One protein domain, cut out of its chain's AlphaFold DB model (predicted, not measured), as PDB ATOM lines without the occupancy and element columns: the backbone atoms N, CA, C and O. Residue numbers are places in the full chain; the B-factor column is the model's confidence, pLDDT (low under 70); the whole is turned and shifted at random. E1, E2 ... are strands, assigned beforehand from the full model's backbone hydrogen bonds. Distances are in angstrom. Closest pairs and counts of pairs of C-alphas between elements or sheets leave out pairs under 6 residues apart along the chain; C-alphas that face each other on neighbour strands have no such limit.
ATOM      1  N   GLY A 198      20.149 -13.050 -41.296       91.81
ATOM      2  CA  GLY A 198      19.415 -12.037 -42.060       91.81
ATOM      3  C   GLY A 198      20.308 -10.820 -42.284       91.81
ATOM      4  O   GLY A 198      21.025 -10.737 -43.275       91.81
ATOM      5  N   ASP A 199      20.350  -9.912 -41.318       94.19
ATOM      6  CA  ASP A 199      21.224  -8.739 -41.358       94.19
ATOM      7  C   ASP A 199      22.505  -8.961 -40.551       94.19
ATOM      8  O   ASP A 199      22.457  -9.330 -39.378       94.19
ATOM      9  N   VAL A 200      23.667  -8.684 -41.152       97.25
ATOM     10  CA  VAL A 200      24.978  -8.811 -40.500       97.25
ATOM     11  C   VAL A 200      25.662  -7.456 -40.398       97.25
ATOM     12  O   VAL A 200      25.921  -6.794 -41.402       97.25
ATOM     13  N   ARG A 201      26.022  -7.063 -39.175       97.88
ATOM     14  CA  ARG A 201      26.833  -5.877 -38.877       97.88
ATOM     15  C   ARG A 201      28.021  -6.271 -38.017       97.88
ATOM     16  O   ARG A 201      27.850  -6.726 -36.889       97.88
ATOM     17  N   ILE A 202      29.223  -6.094 -38.548       96.94
ATOM     18  CA  ILE A 202      30.471  -6.416 -37.858       96.94
ATOM     19  C   ILE A 202      31.321  -5.159 -37.798       96.94
ATOM     20  O   ILE A 202      31.629  -4.575 -38.833       96.94
ATOM     21  N   SER A 203      31.707  -4.768 -36.587       95.25
ATOM     22  CA  SER A 203      32.577  -3.628 -36.330       95.25
ATOM     23  C   SER A 203      33.777  -4.050 -35.484       95.25
ATOM     24  O   SER A 203      33.623  -4.742 -34.472       95.25
ATOM     25  N   ASN A 204      34.980  -3.658 -35.900       91.12
ATOM     26  CA  ASN A 204      36.204  -3.921 -35.149       91.12
ATOM     27  C   ASN A 204      37.121  -2.695 -35.133       91.12
ATOM     28  O   ASN A 204      37.672  -2.309 -36.163       91.12
ATOM     29  N   GLU A 205      37.300  -2.099 -33.958       87.50
ATOM     30  CA  GLU A 205      38.183  -0.947 -33.773       87.50
ATOM     31  C   GLU A 205      39.552  -1.435 -33.268       87.50
ATOM     32  O   GLU A 205      39.723  -1.705 -32.077       87.50
ATOM     33  N   ASN A 206      40.541  -1.578 -34.159       79.56
ATOM     34  CA  ASN A 206      41.922  -1.876 -33.765       79.56
ATOM     35  C   ASN A 206      42.644  -0.565 -33.451       79.56
ATOM     36  O   ASN A 206      43.092   0.182 -34.331       79.56
ATOM     37  N   ILE A 207      42.701  -0.270 -32.163       71.94
ATOM     38  CA  ILE A 207      43.254   0.948 -31.609       71.94
ATOM     39  C   ILE A 207      44.779   0.858 -31.715       71.94
ATOM     40  O   ILE A 207      45.408  -0.088 -31.234       71.94
ATOM     41  N   LEU A 208      45.390   1.868 -32.335       65.62
ATOM     42  CA  LEU A 208      46.845   2.027 -32.339       65.62
ATOM     43  C   LEU A 208      47.343   2.118 -30.892       65.62
ATOM     44  O   LEU A 208      46.793   2.884 -30.105       65.62
ATOM     45  N   ASP A 209      48.365   1.340 -30.533       61.44
ATOM     46  CA  ASP A 209      48.999   1.445 -29.219       61.44
ATOM     47  C   ASP A 209      49.808   2.758 -29.182       61.44
ATOM     48  O   ASP A 209      50.820   2.860 -29.890       61.44
ATOM     49  N   PRO A 210      49.377   3.775 -28.408       54.78
ATOM     50  CA  PRO A 210      50.044   5.075 -28.388       54.78
ATOM     51  C   PRO A 210      51.460   4.989 -27.806       54.78
ATOM     52  O   PRO A 210      52.315   5.787 -28.181       54.78
ATOM     53  N   ASP A 211      51.733   3.996 -26.953       56.75
ATOM     54  CA  ASP A 211      53.016   3.846 -26.263       56.75
ATOM     55  C   ASP A 211      54.025   3.026 -27.079       56.75
ATOM     56  O   ASP A 211      55.235   3.132 -26.877       56.75
ATOM     57  N   LYS A 212      53.537   2.196 -28.009       56.41
ATOM     58  CA  LYS A 212      54.379   1.314 -28.840       56.41
ATOM     59  C   LYS A 212      54.481   1.747 -30.295       56.41
ATOM     60  O   LYS A 212      55.221   1.119 -31.050       56.41
ATOM     61  N   GLY A 213      53.747   2.786 -30.697       56.78
ATOM     62  CA  GLY A 213      53.739   3.290 -32.072       56.78
ATOM     63  C   GLY A 213      53.314   2.240 -33.105       56.78
ATOM     64  O   GLY A 213      53.712   2.326 -34.264       56.78
ATOM     65  N   GLY A 214      52.553   1.223 -32.688       59.12
ATOM     66  CA  GLY A 214      52.237   0.045 -33.491       59.12
ATOM     67  C   GLY A 214      50.831  -0.489 -33.231       59.12
ATOM     68  O   GLY A 214      50.189  -0.165 -32.234       59.12
ATOM     69  N   ILE A 215      50.338  -1.308 -34.155       62.28
ATOM     70  CA  ILE A 215      49.014  -1.928 -34.068       62.28
ATOM     71  C   ILE A 215      49.014  -3.022 -32.989       62.28
ATOM     72  O   ILE A 215      49.934  -3.839 -32.935       62.28
ATOM     73  N   LYS A 216      47.972  -3.068 -32.147       60.25
ATOM     74  CA  LYS A 216      47.869  -4.042 -31.045       60.25
ATOM     75  C   LYS A 216      47.683  -5.482 -31.523       60.25
ATOM     76  O   LYS A 216      48.265  -6.388 -30.929       60.25
ATOM     77  N   CYS A 217      46.908  -5.691 -32.587       62.31
ATOM     78  CA  CYS A 217      46.698  -7.002 -33.201       62.31
ATOM     79  C   CYS A 217      47.013  -6.966 -34.704       62.31
ATOM     80  O   CYS A 217      46.205  -6.444 -35.467       62.31
ATOM     81  N   PRO A 218      48.161  -7.513 -35.147       57.56
ATOM     82  CA  PRO A 218      48.584  -7.457 -36.550       57.56
ATOM     83  C   PRO A 218      48.001  -8.570 -37.448       57.56
ATOM     84  O   PRO A 218      48.328  -8.614 -38.629       57.56
ATOM     85  N   GLY A 219      47.206  -9.501 -36.906       63.97
ATOM     86  CA  GLY A 219      46.611 -10.611 -37.668       63.97
ATOM     87  C   GLY A 219      45.222 -10.303 -38.242       63.97
ATOM     88  O   GLY A 219      44.687  -9.219 -38.027       63.97
ATOM     89  N   ASP A 220      44.617 -11.297 -38.907       65.94
ATOM     90  CA  ASP A 220      43.256 -11.200 -39.455       65.94
ATOM     91  C   ASP A 220      42.213 -10.897 -38.381       65.94
ATOM     92  O   ASP A 220      41.943 -11.729 -37.506       65.94
ATOM     93  N   LEU A 221      41.635  -9.694 -38.460       83.50
ATOM     94  CA  LEU A 221      40.672  -9.193 -37.484       83.50
ATOM     95  C   LEU A 221      39.247  -9.618 -37.779       83.50
ATOM     96  O   LEU A 221      38.495  -9.851 -36.840       83.50
ATOM     97  N   VAL A 222      38.860  -9.713 -39.046       91.31
ATOM     98  CA  VAL A 222      37.559 -10.255 -39.436       91.31
ATOM     99  C   VAL A 222      37.809 -11.282 -40.522       91.31
ATOM    100  O   VAL A 222      38.262 -10.943 -41.610       91.31
ATOM    101  N   SER A 223      37.563 -12.549 -40.200       92.69
ATOM    102  CA  SER A 223      37.765 -13.659 -41.132       92.69
ATOM    103  C   SER A 223      36.635 -14.670 -41.053       92.69
ATOM    104  O   SER A 223      36.071 -14.878 -39.976       92.69
ATOM    105  N   GLY A 224      36.304 -15.327 -42.165       90.88
ATOM    106  CA  GLY A 224      35.318 -16.400 -42.115       90.88
ATOM    107  C   GLY A 224      34.496 -16.631 -43.367       90.88
ATOM    108  O   GLY A 224      34.883 -16.256 -44.468       90.88
ATOM    109  N   SER A 225      33.344 -17.269 -43.172       92.81
ATOM    110  CA  SER A 225      32.337 -17.466 -44.208       92.81
ATOM    111  C   SER A 225      30.962 -17.053 -43.695       92.81
ATOM    112  O   SER A 225      30.524 -17.533 -42.651       92.81
ATOM    113  N   VAL A 226      30.262 -16.192 -44.429       93.75
ATOM    114  CA  VAL A 226      28.938 -15.679 -44.046       93.75
ATOM    115  C   VAL A 226      28.003 -15.710 -45.245       93.75
ATOM    116  O   VAL A 226      28.360 -15.242 -46.326       93.75
ATOM    117  N   GLN A 227      26.795 -16.222 -45.031       94.19
ATOM    118  CA  GLN A 227      25.674 -16.086 -45.949       94.19
ATOM    119  C   GLN A 227      24.574 -15.292 -45.245       94.19
ATOM    120  O   GLN A 227      24.100 -15.702 -44.186       94.19
ATOM    121  N   ALA A 228      24.190 -14.148 -45.806       93.62
ATOM    122  CA  ALA A 228      23.199 -13.285 -45.174       93.62
ATOM    123  C   ALA A 228      22.269 -12.583 -46.161       93.62
ATOM    124  O   ALA A 228      22.554 -12.556 -47.351       93.62
ATOM    125  N   GLU A 229      21.172 -11.984 -45.706       93.00
ATOM    126  CA  GLU A 229      20.391 -11.058 -46.533       93.00
ATOM    127  C   GLU A 229      21.201  -9.796 -46.823       93.00
ATOM    128  O   GLU A 229      21.368  -9.450 -47.990       93.00
ATOM    129  N   SER A 230      21.790  -9.155 -45.810       94.56
ATOM    130  CA  SER A 230      22.673  -7.991 -45.978       94.56
ATOM    131  C   SER A 230      23.931  -8.093 -45.109       94.56
ATOM    132  O   SER A 230      23.910  -8.694 -44.034       94.56
ATOM    133  N   ILE A 231      25.055  -7.536 -45.581       97.88
ATOM    134  CA  ILE A 231      26.346  -7.612 -44.873       97.88
ATOM    135  C   ILE A 231      27.009  -6.233 -44.815       97.88
ATOM    136  O   ILE A 231      27.259  -5.609 -45.843       97.88
ATOM    137  N   SER A 232      27.362  -5.791 -43.610       98.06
ATOM    138  CA  SER A 232      28.158  -4.590 -43.354       98.06
ATOM    139  C   SER A 232      29.353  -4.926 -42.466       98.06
ATOM    140  O   SER A 232      29.180  -5.321 -41.312       98.06
ATOM    141  N   LEU A 233      30.562  -4.744 -42.994       97.56
ATOM    142  CA  LEU A 233      31.834  -4.956 -42.307       97.56
ATOM    143  C   LEU A 233      32.569  -3.619 -42.198       97.56
ATOM    144  O   LEU A 233      32.884  -3.000 -43.213       97.56
ATOM    145  N   GLU A 234      32.864  -3.184 -40.980       95.94
ATOM    146  CA  GLU A 234      33.624  -1.967 -40.707       95.94
ATOM    147  C   GLU A 234      34.792  -2.293 -39.779       95.94
ATOM    148  O   GLU A 234      34.615  -2.633 -38.610       95.94
ATOM    149  N   VAL A 235      36.010  -2.215 -40.300       91.38
ATOM    150  CA  VAL A 235      37.218  -2.534 -39.541       91.38
ATOM    151  C   VAL A 235      38.147  -1.333 -39.555       91.38
ATOM    152  O   VAL A 235      38.380  -0.725 -40.585       91.38
ATOM    153  N   GLN A 236      38.714  -0.962 -38.418       88.94
ATOM    154  CA  GLN A 236      39.766   0.047 -38.375       88.94
ATOM    155  C   GLN A 236      41.098  -0.652 -38.164       88.94
ATOM    156  O   GLN A 236      41.214  -1.463 -37.252       88.94
ATOM    157  N   ASN A 237      42.098  -0.328 -38.985       83.31
ATOM    158  CA  ASN A 237      43.459  -0.851 -38.885       83.31
ATOM    159  C   ASN A 237      43.520  -2.388 -38.790       83.31
ATOM    160  O   ASN A 237      44.234  -2.928 -37.944       83.31
ATOM    161  N   GLY A 238      42.787  -3.108 -39.641       83.81
ATOM    162  CA  GLY A 238      42.890  -4.567 -39.688       83.81
ATOM    163  C   GLY A 238      42.302  -5.209 -40.931       83.81
ATOM    164  O   GLY A 238      41.480  -4.617 -41.629       83.81
ATOM    165  N   SER A 239      42.760  -6.419 -41.241       89.25
ATOM    166  CA  SER A 239      42.341  -7.109 -42.457       89.25
ATOM    167  C   SER A 239      40.934  -7.682 -42.338       89.25
ATOM    168  O   SER A 239      40.499  -8.136 -41.272       89.25
ATOM    169  N   ILE A 240      40.256  -7.679 -43.483       94.12
ATOM    170  CA  ILE A 240      39.016  -8.410 -43.725       94.12
ATOM    171  C   ILE A 240      39.361  -9.524 -44.709       94.12
ATOM    172  O   ILE A 240      39.843  -9.239 -45.803       94.12
ATOM    173  N   SER A 241      39.127 -10.779 -44.341       94.12
ATOM    174  CA  SER A 241      39.361 -11.927 -45.220       94.12
ATOM    175  C   SER A 241      38.170 -12.892 -45.225       94.12
ATOM    176  O   SER A 241      37.393 -12.938 -44.269       94.12
ATOM    177  N   GLY A 242      37.974 -13.662 -46.297       94.62
ATOM    178  CA  GLY A 242      37.014 -14.775 -46.315       94.62
ATOM    179  C   GLY A 242      35.956 -14.729 -47.416       94.62
ATOM    180  O   GLY A 242      36.167 -14.125 -48.462       94.62
ATOM    181  N   ASN A 243      34.836 -15.418 -47.188       96.56
ATOM    182  CA  ASN A 243      33.774 -15.625 -48.174       96.56
ATOM    183  C   ASN A 243      32.454 -15.014 -47.689       96.56
ATOM    184  O   ASN A 243      31.866 -15.487 -46.717       96.56
ATOM    185  N   TYR A 244      31.958 -13.988 -48.373       96.94
ATOM    186  CA  TYR A 244      30.762 -13.250 -47.969       96.94
ATOM    187  C   TYR A 244      29.732 -13.278 -49.092       96.94
ATOM    188  O   TYR A 244      29.979 -12.773 -50.184       96.94
ATOM    189  N   THR A 245      28.574 -13.878 -48.829       96.69
ATOM    190  CA  THR A 245      27.488 -14.008 -49.805       96.69
ATOM    191  C   THR A 245      26.230 -13.332 -49.285       96.69
ATOM    192  O   THR A 245      25.736 -13.680 -48.216       96.69
ATOM    193  N   SER A 246      25.688 -12.391 -50.056       95.25
ATOM    194  CA  SER A 246      24.384 -11.795 -49.797       95.25
ATOM    195  C   SER A 246      23.314 -12.438 -50.682       95.25
ATOM    196  O   SER A 246      23.499 -12.587 -51.891       95.25
ATOM    197  N   THR A 247      22.188 -12.822 -50.084       92.00
ATOM    198  CA  THR A 247      21.052 -13.460 -50.759       92.00
ATOM    199  C   THR A 247      20.048 -12.453 -51.313       92.00
ATOM    200  O   THR A 247      19.368 -12.767 -52.291       92.00
ATOM    201  N   VAL A 248      19.972 -11.247 -50.736       89.06
ATOM    202  CA  VAL A 248      18.959 -10.233 -51.079       89.06
ATOM    203  C   VAL A 248      19.574  -8.847 -51.258       89.06
ATOM    204  O   VAL A 248      19.416  -8.233 -52.308       89.06
ATOM    205  N   GLY A 249      20.248  -8.347 -50.229       89.75
ATOM    206  CA  GLY A 249      20.693  -6.969 -50.090       89.75
ATOM    207  C   GLY A 249      22.121  -6.694 -50.576       89.75
ATOM    208  O   GLY A 249      22.641  -7.386 -51.463       89.75
ATOM    209  N   PRO A 250      22.726  -5.601 -50.083       94.25
ATOM    210  CA  PRO A 250      24.080  -5.214 -50.439       94.25
ATOM    211  C   PRO A 250      25.123  -5.858 -49.519       94.25
ATOM    212  O   PRO A 250      24.824  -6.314 -48.409       94.25
ATOM    213  N   ILE A 251      26.373  -5.822 -49.975       97.50
ATOM    214  CA  ILE A 251      27.554  -6.045 -49.142       97.50
ATOM    215  C   ILE A 251      28.373  -4.755 -49.117       97.50
ATOM    216  O   ILE A 251      28.746  -4.240 -50.169       97.50
ATOM    217  N   SER A 252      28.689  -4.260 -47.924       97.62
ATOM    218  CA  SER A 252      29.650  -3.177 -47.711       97.62
ATOM    219  C   SER A 252      30.790  -3.676 -46.832       97.62
ATOM    220  O   SER A 252      30.539  -4.159 -45.730       97.62
ATOM    221  N   ALA A 253      32.034  -3.559 -47.292       97.56
ATOM    222  CA  ALA A 253      33.216  -3.852 -46.491       97.56
ATOM    223  C   ALA A 253      34.205  -2.688 -46.558       97.56
ATOM    224  O   ALA A 253      34.691  -2.334 -47.631       97.56
ATOM    225  N   ALA A 254      34.505  -2.106 -45.403       96.06
ATOM    226  CA  ALA A 254      35.399  -0.969 -45.276       96.06
ATOM    227  C   ALA A 254      36.501  -1.274 -44.264       96.06
ATOM    228  O   ALA A 254      36.226  -1.757 -43.162       96.06
ATOM    229  N   THR A 255      37.744  -0.966 -44.630       91.44
ATOM    230  CA  THR A 255      38.860  -0.980 -43.687       91.44
ATOM    231  C   THR A 255      39.834   0.185 -43.860       91.44
ATOM    232  O   THR A 255      39.765   0.952 -44.816       91.44
ATOM    233  N   THR A 256      40.764   0.346 -42.924       87.25
ATOM    234  CA  THR A 256      41.883   1.283 -43.035       87.25
ATOM    235  C   THR A 256      43.210   0.546 -42.921       87.25
ATOM    236  O   THR A 256      43.360  -0.362 -42.111       87.25
ATOM    237  N   ASN A 257      44.189   0.941 -43.739       83.31
ATOM    238  CA  ASN A 257      45.594   0.490 -43.704       83.31
ATOM    239  C   ASN A 257      45.864  -1.014 -43.911       83.31
ATOM    240  O   ASN A 257      47.023  -1.420 -43.952       83.31
ATOM    241  N   PHE A 258      44.832  -1.838 -44.075       87.75
ATOM    242  CA  PHE A 258      44.943  -3.292 -44.153       87.75
ATOM    243  C   PHE A 258      44.136  -3.877 -45.310       87.75
ATOM    244  O   PHE A 258      43.235  -3.209 -45.834       87.75
ATOM    245  N   PRO A 259      44.482  -5.097 -45.753       89.94
ATOM    246  CA  PRO A 259      43.916  -5.635 -46.969       89.94
ATOM    247  C   PRO A 259      42.490  -6.151 -46.774       89.94
ATOM    248  O   PRO A 259      42.112  -6.601 -45.689       89.94
ATOM    249  N   ILE A 260      41.731  -6.126 -47.867       94.94
ATOM    250  CA  ILE A 260      40.468  -6.852 -48.011       94.94
ATOM    251  C   ILE A 260      40.713  -7.982 -49.007       94.94
ATOM    252  O   ILE A 260      41.083  -7.717 -50.155       94.94
ATOM    253  N   THR A 261      40.529  -9.232 -48.576       95.31
ATOM    254  CA  THR A 261      40.783 -10.412 -49.412       95.31
ATOM    255  C   THR A 261      39.667 -11.454 -49.390       95.31
ATOM    256  O   THR A 261      38.919 -11.565 -48.422       95.31
ATOM    257  N   GLY A 262      39.560 -12.249 -50.457       95.69
ATOM    258  CA  GLY A 262      38.653 -13.402 -50.525       95.69
ATOM    259  C   GLY A 262      37.558 -13.277 -51.585       95.69
ATOM    260  O   GLY A 262      37.784 -12.671 -52.629       95.69
ATOM    261  N   SER A 263      36.398 -13.892 -51.349       97.62
ATOM    262  CA  SER A 263      35.289 -13.946 -52.310       97.62
ATOM    263  C   SER A 263      34.059 -13.214 -51.776       97.62
ATOM    264  O   SER A 263      33.571 -13.506 -50.684       97.62
ATOM    265  N   PHE A 264      33.541 -12.256 -52.543       98.19
ATOM    266  CA  PHE A 264      32.378 -11.453 -52.169       98.19
ATOM    267  C   PHE A 264      31.323 -11.549 -53.266       98.19
ATOM    268  O   PHE A 264      31.556 -11.110 -54.389       98.19
ATOM    269  N   THR A 265      30.152 -12.092 -52.939       97.50
ATOM    270  CA  THR A 265      29.029 -12.242 -53.872       97.50
ATOM    271  C   THR A 265      27.811 -11.500 -53.340       97.50
ATOM    272  O   THR A 265      27.147 -11.972 -52.422       97.50
ATOM    273  N   ALA A 266      27.503 -10.334 -53.905       94.31
ATOM    274  CA  ALA A 266      26.335  -9.541 -53.540       94.31
ATOM    275  C   ALA A 266      25.176  -9.764 -54.518       94.31
ATOM    276  O   ALA A 266      25.370  -9.770 -55.737       94.31
ATOM    277  N   ARG A 267      23.944  -9.883 -54.007       91.00
ATOM    278  CA  ARG A 267      22.759  -9.964 -54.874       91.00
ATOM    279  C   ARG A 267      22.458  -8.630 -55.556       91.00
ATOM    280  O   ARG A 267      22.034  -8.623 -56.708       91.00
ATOM    281  N   THR A 268      22.694  -7.523 -54.852       90.31
ATOM    282  CA  THR A 268      22.495  -6.161 -55.368       90.31
ATOM    283  C   THR A 268      23.835  -5.461 -55.575       90.31
ATOM    284  O   THR A 268      24.487  -5.684 -56.590       90.31
ATOM    285  N   THR A 269      24.281  -4.636 -54.633       93.44
ATOM    286  CA  THR A 269      25.515  -3.862 -54.750       93.44
ATOM    287  C   THR A 269      26.605  -4.388 -53.824       93.44
ATOM    288  O   THR A 269      26.345  -4.855 -52.715       93.44
ATOM    289  N   LEU A 270      27.844  -4.304 -54.295       96.88
ATOM    290  CA  LEU A 270      29.051  -4.605 -53.545       96.88
ATOM    291  C   LEU A 270      29.888  -3.331 -53.444       96.88
ATOM    292  O   LEU A 270      30.325  -2.795 -54.461       96.88
ATOM    293  N   HIS A 271      30.115  -2.855 -52.227       97.38
ATOM    294  CA  HIS A 271      30.955  -1.700 -51.944       97.38
ATOM    295  C   HIS A 271      32.160  -2.125 -51.107       97.38
ATOM    296  O   HIS A 271      32.002  -2.658 -50.010       97.38
ATOM    297  N   LEU A 272      33.367  -1.890 -51.618       97.44
ATOM    298  CA  LEU A 272      34.618  -2.248 -50.957       97.44
ATOM    299  C   LEU A 272      35.508  -1.016 -50.841       97.44
ATOM    300  O   LEU A 272      35.796  -0.373 -51.850       97.44
ATOM    301  N   SER A 273      35.989  -0.703 -49.641       95.81
ATOM    302  CA  SER A 273      36.904   0.421 -49.455       95.81
ATOM    303  C   SER A 273      38.065   0.113 -48.512       95.81
ATOM    304  O   SER A 273      37.899  -0.495 -47.457       95.81
ATOM    305  N   THR A 274      39.272   0.541 -48.891       91.62
ATOM    306  CA  THR A 274      40.441   0.532 -47.995       91.62
ATOM    307  C   THR A 274      41.316   1.756 -48.199       91.62
ATOM    308  O   THR A 274      41.601   2.134 -49.332       91.62
ATOM    309  N   SER A 275      41.786   2.389 -47.124       87.50
ATOM    310  CA  SER A 275      42.593   3.608 -47.257       87.50
ATOM    311  C   SER A 275      43.955   3.351 -47.909       87.50
ATOM    312  O   SER A 275      44.272   3.986 -48.907       87.50
ATOM    313  N   ASN A 276      44.756   2.422 -47.382       85.06
ATOM    314  CA  ASN A 276      46.175   2.296 -47.738       85.06
ATOM    315  C   ASN A 276      46.627   0.834 -47.867       85.06
ATOM    316  O   ASN A 276      47.641   0.444 -47.289       85.06
ATOM    317  N   SER A 277      45.856  -0.013 -48.546       88.38
ATOM    318  CA  SER A 277      46.202  -1.429 -48.650       88.38
ATOM    319  C   SER A 277      45.646  -2.117 -49.889       88.38
ATOM    320  O   SER A 277      45.078  -1.498 -50.784       88.38
ATOM    321  N   THR A 278      45.869  -3.424 -49.953       91.38
ATOM    322  CA  THR A 278      45.498  -4.243 -51.100       91.38
ATOM    323  C   THR A 278      44.049  -4.717 -51.015       91.38
ATOM    324  O   THR A 278      43.624  -5.265 -50.001       91.38
ATOM    325  N   LEU A 279      43.312  -4.574 -52.112       94.88
ATOM    326  CA  LEU A 279      42.063  -5.287 -52.376       94.88
ATOM    327  C   LEU A 279      42.376  -6.431 -53.341       94.88
ATOM    328  O   LEU A 279      42.817  -6.155 -54.455       94.88
ATOM    329  N   ALA A 280      42.198  -7.683 -52.915       95.88
ATOM    330  CA  ALA A 280      42.544  -8.863 -53.717       95.88
ATOM    331  C   ALA A 280      41.494  -9.972 -53.611       95.88
ATOM    332  O   ALA A 280      41.282 -10.507 -52.523       95.88
ATOM    333  N   GLY A 281      40.859 -10.378 -54.711       96.38
ATOM    334  CA  GLY A 281      39.855 -11.438 -54.612       96.38
ATOM    335  C   GLY A 281      38.970 -11.672 -55.824       96.38
ATOM    336  O   GLY A 281      39.276 -11.256 -56.941       96.38
ATOM    337  N   GLU A 282      37.858 -12.353 -55.563       98.06
ATOM    338  CA  GLU A 282      36.774 -12.571 -56.516       98.06
ATOM    339  C   GLU A 282      35.549 -11.776 -56.068       98.06
ATOM    340  O   GLU A 282      35.047 -11.940 -54.955       98.06
ATOM    341  N   PHE A 283      35.064 -10.894 -56.931       97.81
ATOM    342  CA  PHE A 283      34.026  -9.930 -56.600       97.81
ATOM    343  C   PHE A 283      32.878 -10.065 -57.590       97.81
ATOM    344  O   PHE A 283      33.033  -9.806 -58.782       97.81
ATOM    345  N   THR A 284      31.712 -10.459 -57.096       97.25
ATOM    346  CA  THR A 284      30.525 -10.711 -57.909       97.25
ATOM    347  C   THR A 284      29.358  -9.868 -57.415       97.25
ATOM    348  O   THR A 284      29.028  -9.868 -56.232       97.25
ATOM    349  N   SER A 285      28.702  -9.166 -58.333       94.56
ATOM    350  CA  SER A 285      27.392  -8.553 -58.144       94.56
ATOM    351  C   SER A 285      26.429  -9.174 -59.146       94.56
ATOM    352  O   SER A 285      26.718  -9.237 -60.339       94.56
ATOM    353  N   LEU A 286      25.277  -9.626 -58.661       90.31
ATOM    354  CA  LEU A 286      24.208 -10.183 -59.490       90.31
ATOM    355  C   LEU A 286      23.132  -9.143 -59.833       90.31
ATOM    356  O   LEU A 286      22.078  -9.509 -60.358       90.31
ATOM    357  N   ALA A 287      23.371  -7.859 -59.536       80.44
ATOM    358  CA  ALA A 287      22.415  -6.807 -59.853       80.44
ATOM    359  C   ALA A 287      22.175  -6.757 -61.370       80.44
ATOM    360  O   ALA A 287      23.137  -6.596 -62.133       80.44
ATOM    361  N   PRO A 288      20.909  -6.851 -61.817       73.62
ATOM    362  CA  PRO A 288      20.596  -6.737 -63.228       73.62
ATOM    363  C   PRO A 288      20.942  -5.328 -63.732       73.62
ATOM    364  O   PRO A 288      20.879  -4.356 -62.966       73.62
ATOM    365  N   PRO A 289      21.288  -5.184 -65.020       63.28
ATOM    366  CA  PRO A 289      21.457  -3.873 -65.624       63.28
ATOM    367  C   PRO A 289      20.108  -3.138 -65.598       63.28
ATOM    368  O   PRO A 289      19.137  -3.568 -66.214       63.28
ATOM    369  N   SER A 290      20.027  -2.035 -64.857       59.62
ATOM    370  CA  SER A 290      18.870  -1.140 -64.897       59.62
ATOM    371  C   SER A 290      19.109  -0.072 -65.961       59.62
ATOM    372  O   SER A 290      20.118   0.628 -65.911       59.62
ATOM    373  N   ALA A 291      18.163   0.082 -66.893       45.19
ATOM    374  CA  ALA A 291      18.222   1.042 -68.002       45.19
ATOM    375  C   ALA A 291      18.333   2.520 -67.562       45.19
ATOM    376  O   ALA A 291      18.589   3.392 -68.387       45.19
ATOM    377  N   THR A 292      18.148   2.810 -66.271       47.72
ATOM    378  CA  THR A 292      18.214   4.157 -65.683       47.72
ATOM    379  C   THR A 292      19.289   4.312 -64.609       47.72
ATOM    380  O   THR A 292      19.478   5.414 -64.098       47.72
ATOM    381  N   SER A 293      20.007   3.245 -64.247       49.75
ATOM    382  CA  SER A 293      20.947   3.284 -63.127       49.75
ATOM    383  C   SER A 293      22.382   3.491 -63.603       49.75
ATOM    384  O   SER A 293      23.015   2.584 -64.129       49.75
ATOM    385  N   SER A 294      22.937   4.672 -63.327       61.09
ATOM    386  CA  SER A 294      24.382   4.937 -63.396       61.09
ATOM    387  C   SER A 294      25.168   4.303 -62.234       61.09
ATOM    388  O   SER A 294      26.355   4.597 -62.052       61.09
ATOM    389  N   VAL A 295      24.504   3.500 -61.394       69.44
ATOM    390  CA  VAL A 295      25.090   2.874 -60.208       69.44
ATOM    391  C   VAL A 295      25.738   1.557 -60.613       69.44
ATOM    392  O   VAL A 295      25.064   0.638 -61.078       69.44
ATOM    393  N   ALA A 296      27.050   1.471 -60.417       79.56
ATOM    394  CA  ALA A 296      27.800   0.243 -60.626       79.56
ATOM    395  C   ALA A 296      27.390  -0.810 -59.582       79.56
ATOM    396  O   ALA A 296      27.301  -0.506 -58.391       79.56
ATOM    397  N   GLY A 297      27.178  -2.053 -60.020       86.94
ATOM    398  CA  GLY A 297      26.935  -3.190 -59.130       86.94
ATOM    399  C   GLY A 297      28.112  -3.474 -58.203       86.94
ATOM    400  O   GLY A 297      27.901  -3.914 -57.077       86.94
ATOM    401  N   ILE A 298      29.337  -3.174 -58.640       96.19
ATOM    402  CA  ILE A 298      30.538  -3.216 -57.798       96.19
ATOM    403  C   ILE A 298      31.186  -1.834 -57.766       96.19
ATOM    404  O   ILE A 298      31.469  -1.255 -58.813       96.19
ATOM    405  N   THR A 299      31.469  -1.330 -56.569       96.88
ATOM    406  CA  THR A 299      32.246  -0.108 -56.342       96.88
ATOM    407  C   THR A 299      33.421  -0.413 -55.420       96.88
ATOM    408  O   THR A 299      33.249  -1.002 -54.355       96.88
ATOM    409  N   VAL A 300      34.618  -0.026 -55.850       96.69
ATOM    410  CA  VAL A 300      35.878  -0.217 -55.134       96.69
ATOM    411  C   VAL A 300      36.583   1.124 -54.996       96.69
ATOM    412  O   VAL A 300      36.826   1.799 -55.999       96.69
ATOM    413  N   GLU A 301      36.949   1.481 -53.769       94.69
ATOM    414  CA  GLU A 301      37.632   2.736 -53.456       94.69
ATOM    415  C   GLU A 301      38.901   2.493 -52.638       94.69
ATOM    416  O   GLU A 301      38.871   1.867 -51.577       94.69
ATOM    417  N   THR A 302      40.042   3.007 -53.107       91.69
ATOM    418  CA  THR A 302      41.279   2.936 -52.320       91.69
ATOM    419  C   THR A 302      42.246   4.090 -52.561       91.69
ATOM    420  O   THR A 302      42.463   4.505 -53.694       91.69
ATOM    421  N   ALA A 303      42.859   4.645 -51.512       87.44
ATOM    422  CA  ALA A 303      43.812   5.740 -51.704       87.44
ATOM    423  C   ALA A 303      45.206   5.220 -52.094       87.44
ATOM    424  O   ALA A 303      45.824   5.770 -53.003       87.44
ATOM    425  N   GLN A 304      45.699   4.155 -51.461       86.56
ATOM    426  CA  GLN A 304      47.016   3.557 -51.725       86.56
ATOM    427  C   GLN A 304      46.964   2.029 -51.627       86.56
ATOM    428  O   GLN A 304      46.067   1.485 -50.995       86.56
ATOM    429  N   GLY A 305      47.964   1.340 -52.186       88.44
ATOM    430  CA  GLY A 305      48.088  -0.120 -52.105       88.44
ATOM    431  C   GLY A 305      48.067  -0.774 -53.480       88.44
ATOM    432  O   GLY A 305      48.909  -0.453 -54.320       88.44
ATOM    433  N   LYS A 306      47.121  -1.688 -53.720       92.38
ATOM    434  CA  LYS A 306      46.909  -2.368 -55.011       92.38
ATOM    435  C   LYS A 306      45.463  -2.858 -55.122       92.38
ATOM    436  O   LYS A 306      44.916  -3.346 -54.143       92.38
ATOM    437  N   VAL A 307      44.870  -2.792 -56.311       96.12
ATOM    438  CA  VAL A 307      43.613  -3.495 -56.608       96.12
ATOM    439  C   VAL A 307      43.920  -4.646 -57.554       96.12
ATOM    440  O   VAL A 307      44.406  -4.406 -58.661       96.12
ATOM    441  N   GLU A 308      43.653  -5.880 -57.124       96.19
ATOM    442  CA  GLU A 308      43.730  -7.069 -57.969       96.19
ATOM    443  C   GLU A 308      42.517  -7.990 -57.842       96.19
ATOM    444  O   GLU A 308      41.907  -8.086 -56.782       96.19
ATOM    445  N   GLY A 309      42.144  -8.681 -58.920       96.00
ATOM    446  CA  GLY A 309      41.094  -9.693 -58.825       96.00
ATOM    447  C   GLY A 309      40.268  -9.919 -60.078       96.00
ATOM    448  O   GLY A 309      40.564  -9.411 -61.165       96.00
ATOM    449  N   THR A 310      39.210 -10.698 -59.893       97.75
ATOM    450  CA  THR A 310      38.164 -10.945 -60.884       97.75
ATOM    451  C   THR A 310      36.887 -10.232 -60.451       97.75
ATOM    452  O   THR A 310      36.472 -10.303 -59.298       97.75
ATOM    453  N   PHE A 311      36.271  -9.505 -61.376       97.62
ATOM    454  CA  PHE A 311      35.083  -8.695 -61.138       97.62
ATOM    455  C   PHE A 311      33.989  -9.133 -62.102       97.62
ATOM    456  O   PHE A 311      34.181  -9.067 -63.315       97.62
ATOM    457  N   HIS A 312      32.838  -9.546 -61.587       96.31
ATOM    458  CA  HIS A 312      31.672  -9.911 -62.382       96.31
ATOM    459  C   HIS A 312      30.470  -9.073 -61.951       96.31
ATOM    460  O   HIS A 312      29.971  -9.237 -60.843       96.31
ATOM    461  N   ALA A 313      30.005  -8.162 -62.807       93.50
ATOM    462  CA  ALA A 313      28.852  -7.317 -62.505       93.50
ATOM    463  C   ALA A 313      28.089  -6.926 -63.780       93.50
ATOM    464  O   ALA A 313      28.540  -6.040 -64.513       93.50
ATOM    465  N   PRO A 314      26.905  -7.512 -64.040       89.62
ATOM    466  CA  PRO A 314      26.078  -7.149 -65.189       89.62
ATOM    467  C   PRO A 314      25.731  -5.654 -65.235       89.62
ATOM    468  O   PRO A 314      25.845  -5.025 -66.286       89.62
ATOM    469  N   SER A 315      25.395  -5.051 -64.093       87.62
ATOM    470  CA  SER A 315      25.124  -3.609 -63.979       87.62
ATOM    471  C   SER A 315      26.373  -2.723 -64.071       87.62
ATOM    472  O   SER A 315      26.268  -1.557 -64.439       87.62
ATOM    473  N   GLY A 316      27.560  -3.266 -63.791       91.69
ATOM    474  CA  GLY A 316      28.841  -2.601 -64.015       91.69
ATOM    475  C   GLY A 316      29.773  -2.529 -62.806       91.69
ATOM    476  O   GLY A 316      29.398  -2.843 -61.677       91.69
ATOM    477  N   VAL A 317      31.007  -2.097 -63.059       95.94
ATOM    478  CA  VAL A 317      32.104  -2.014 -62.086       95.94
ATOM    479  C   VAL A 317      32.694  -0.608 -62.079       95.94
ATOM    480  O   VAL A 317      32.971  -0.034 -63.130       95.94
TER     481      VAL A 317
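What this domain is: This is residues 198 to 317 of the 513 residues of an uncharacterized protein of Leucosporidium creatinivorum (UniProt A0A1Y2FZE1). The chain is wound as a flattened solenoid of stacked turns. One wall is made by E1, residues 230 to 236 of E2, E4 and residues 270 to 274 of E6, the other by residues 222 to 228 of E2, E3, E5 and residues 279 to 285 of E6, and E7 adds a turn beside E6. The long links, residues 206 to 221 and 286 to 297, reach out at opposite ends. The 120 printed residues have seven named strands, E1 to E7, neighbours parallel, and no named helix: all strand, compact with a radius of gyration of the C-alphas of 14.6 A, spans 54 by 30 by 20 A.

How they stand to each other: Start at E1, residues 198 to 205, parallel to E2, residues 222 to 236; N 202 and O 232 are 2.9 A apart. E2 bends by 172 degrees at residue 226, and its pairing is staggered: residues 222 to 228 pair with E3, residues 240 to 246, with N 243 and O 224 at 2.8 A, and residues 231 to 234 with E4, residues 251 to 255, with N 233 and O 252 at 2.8 A. Next, E5, residues 260 to 266, is parallel to E3, with N 263 and O 242 at 2.9 A. E6, residues 270 to 285, bends by 173 degrees at residue 279; find N 273 and O 253 of E4 at 2.9 A, N 284 and O 264 of E5 at 2.8 A. The ring E2, E3, E5, E6, E4 and back to E2 is a closed barrel. E7, residues 298 to 313, bends by 175 degrees at residue 307 and is parallel to E6, with N 299 and O 270 at 2.8 A. E1 and E7 are apart.

Where its parts are: Find C-alpha 198 at (19.415, -12.037, -42.060); from there E1 runs 23.3 A to C-alpha 205. E3 measures 16.2 A, E5 15.4 A and E4 13.5 A. The bent E2, E6 and E7 measure 10.6 A, 6.3 A and 6.5 A from first to last C-alpha; E7 ends at (28.852, -7.317, -62.505).

The domain as a whole: The C-alphas of Asp 211 and Ala 291, the two farthest apart, are 54.4 A apart. The links E1 to E2 and E6 to E7 are long, and the printed part has no cut. Look for pLDDT under 70 at residues 208 to 220 and 289 to 295.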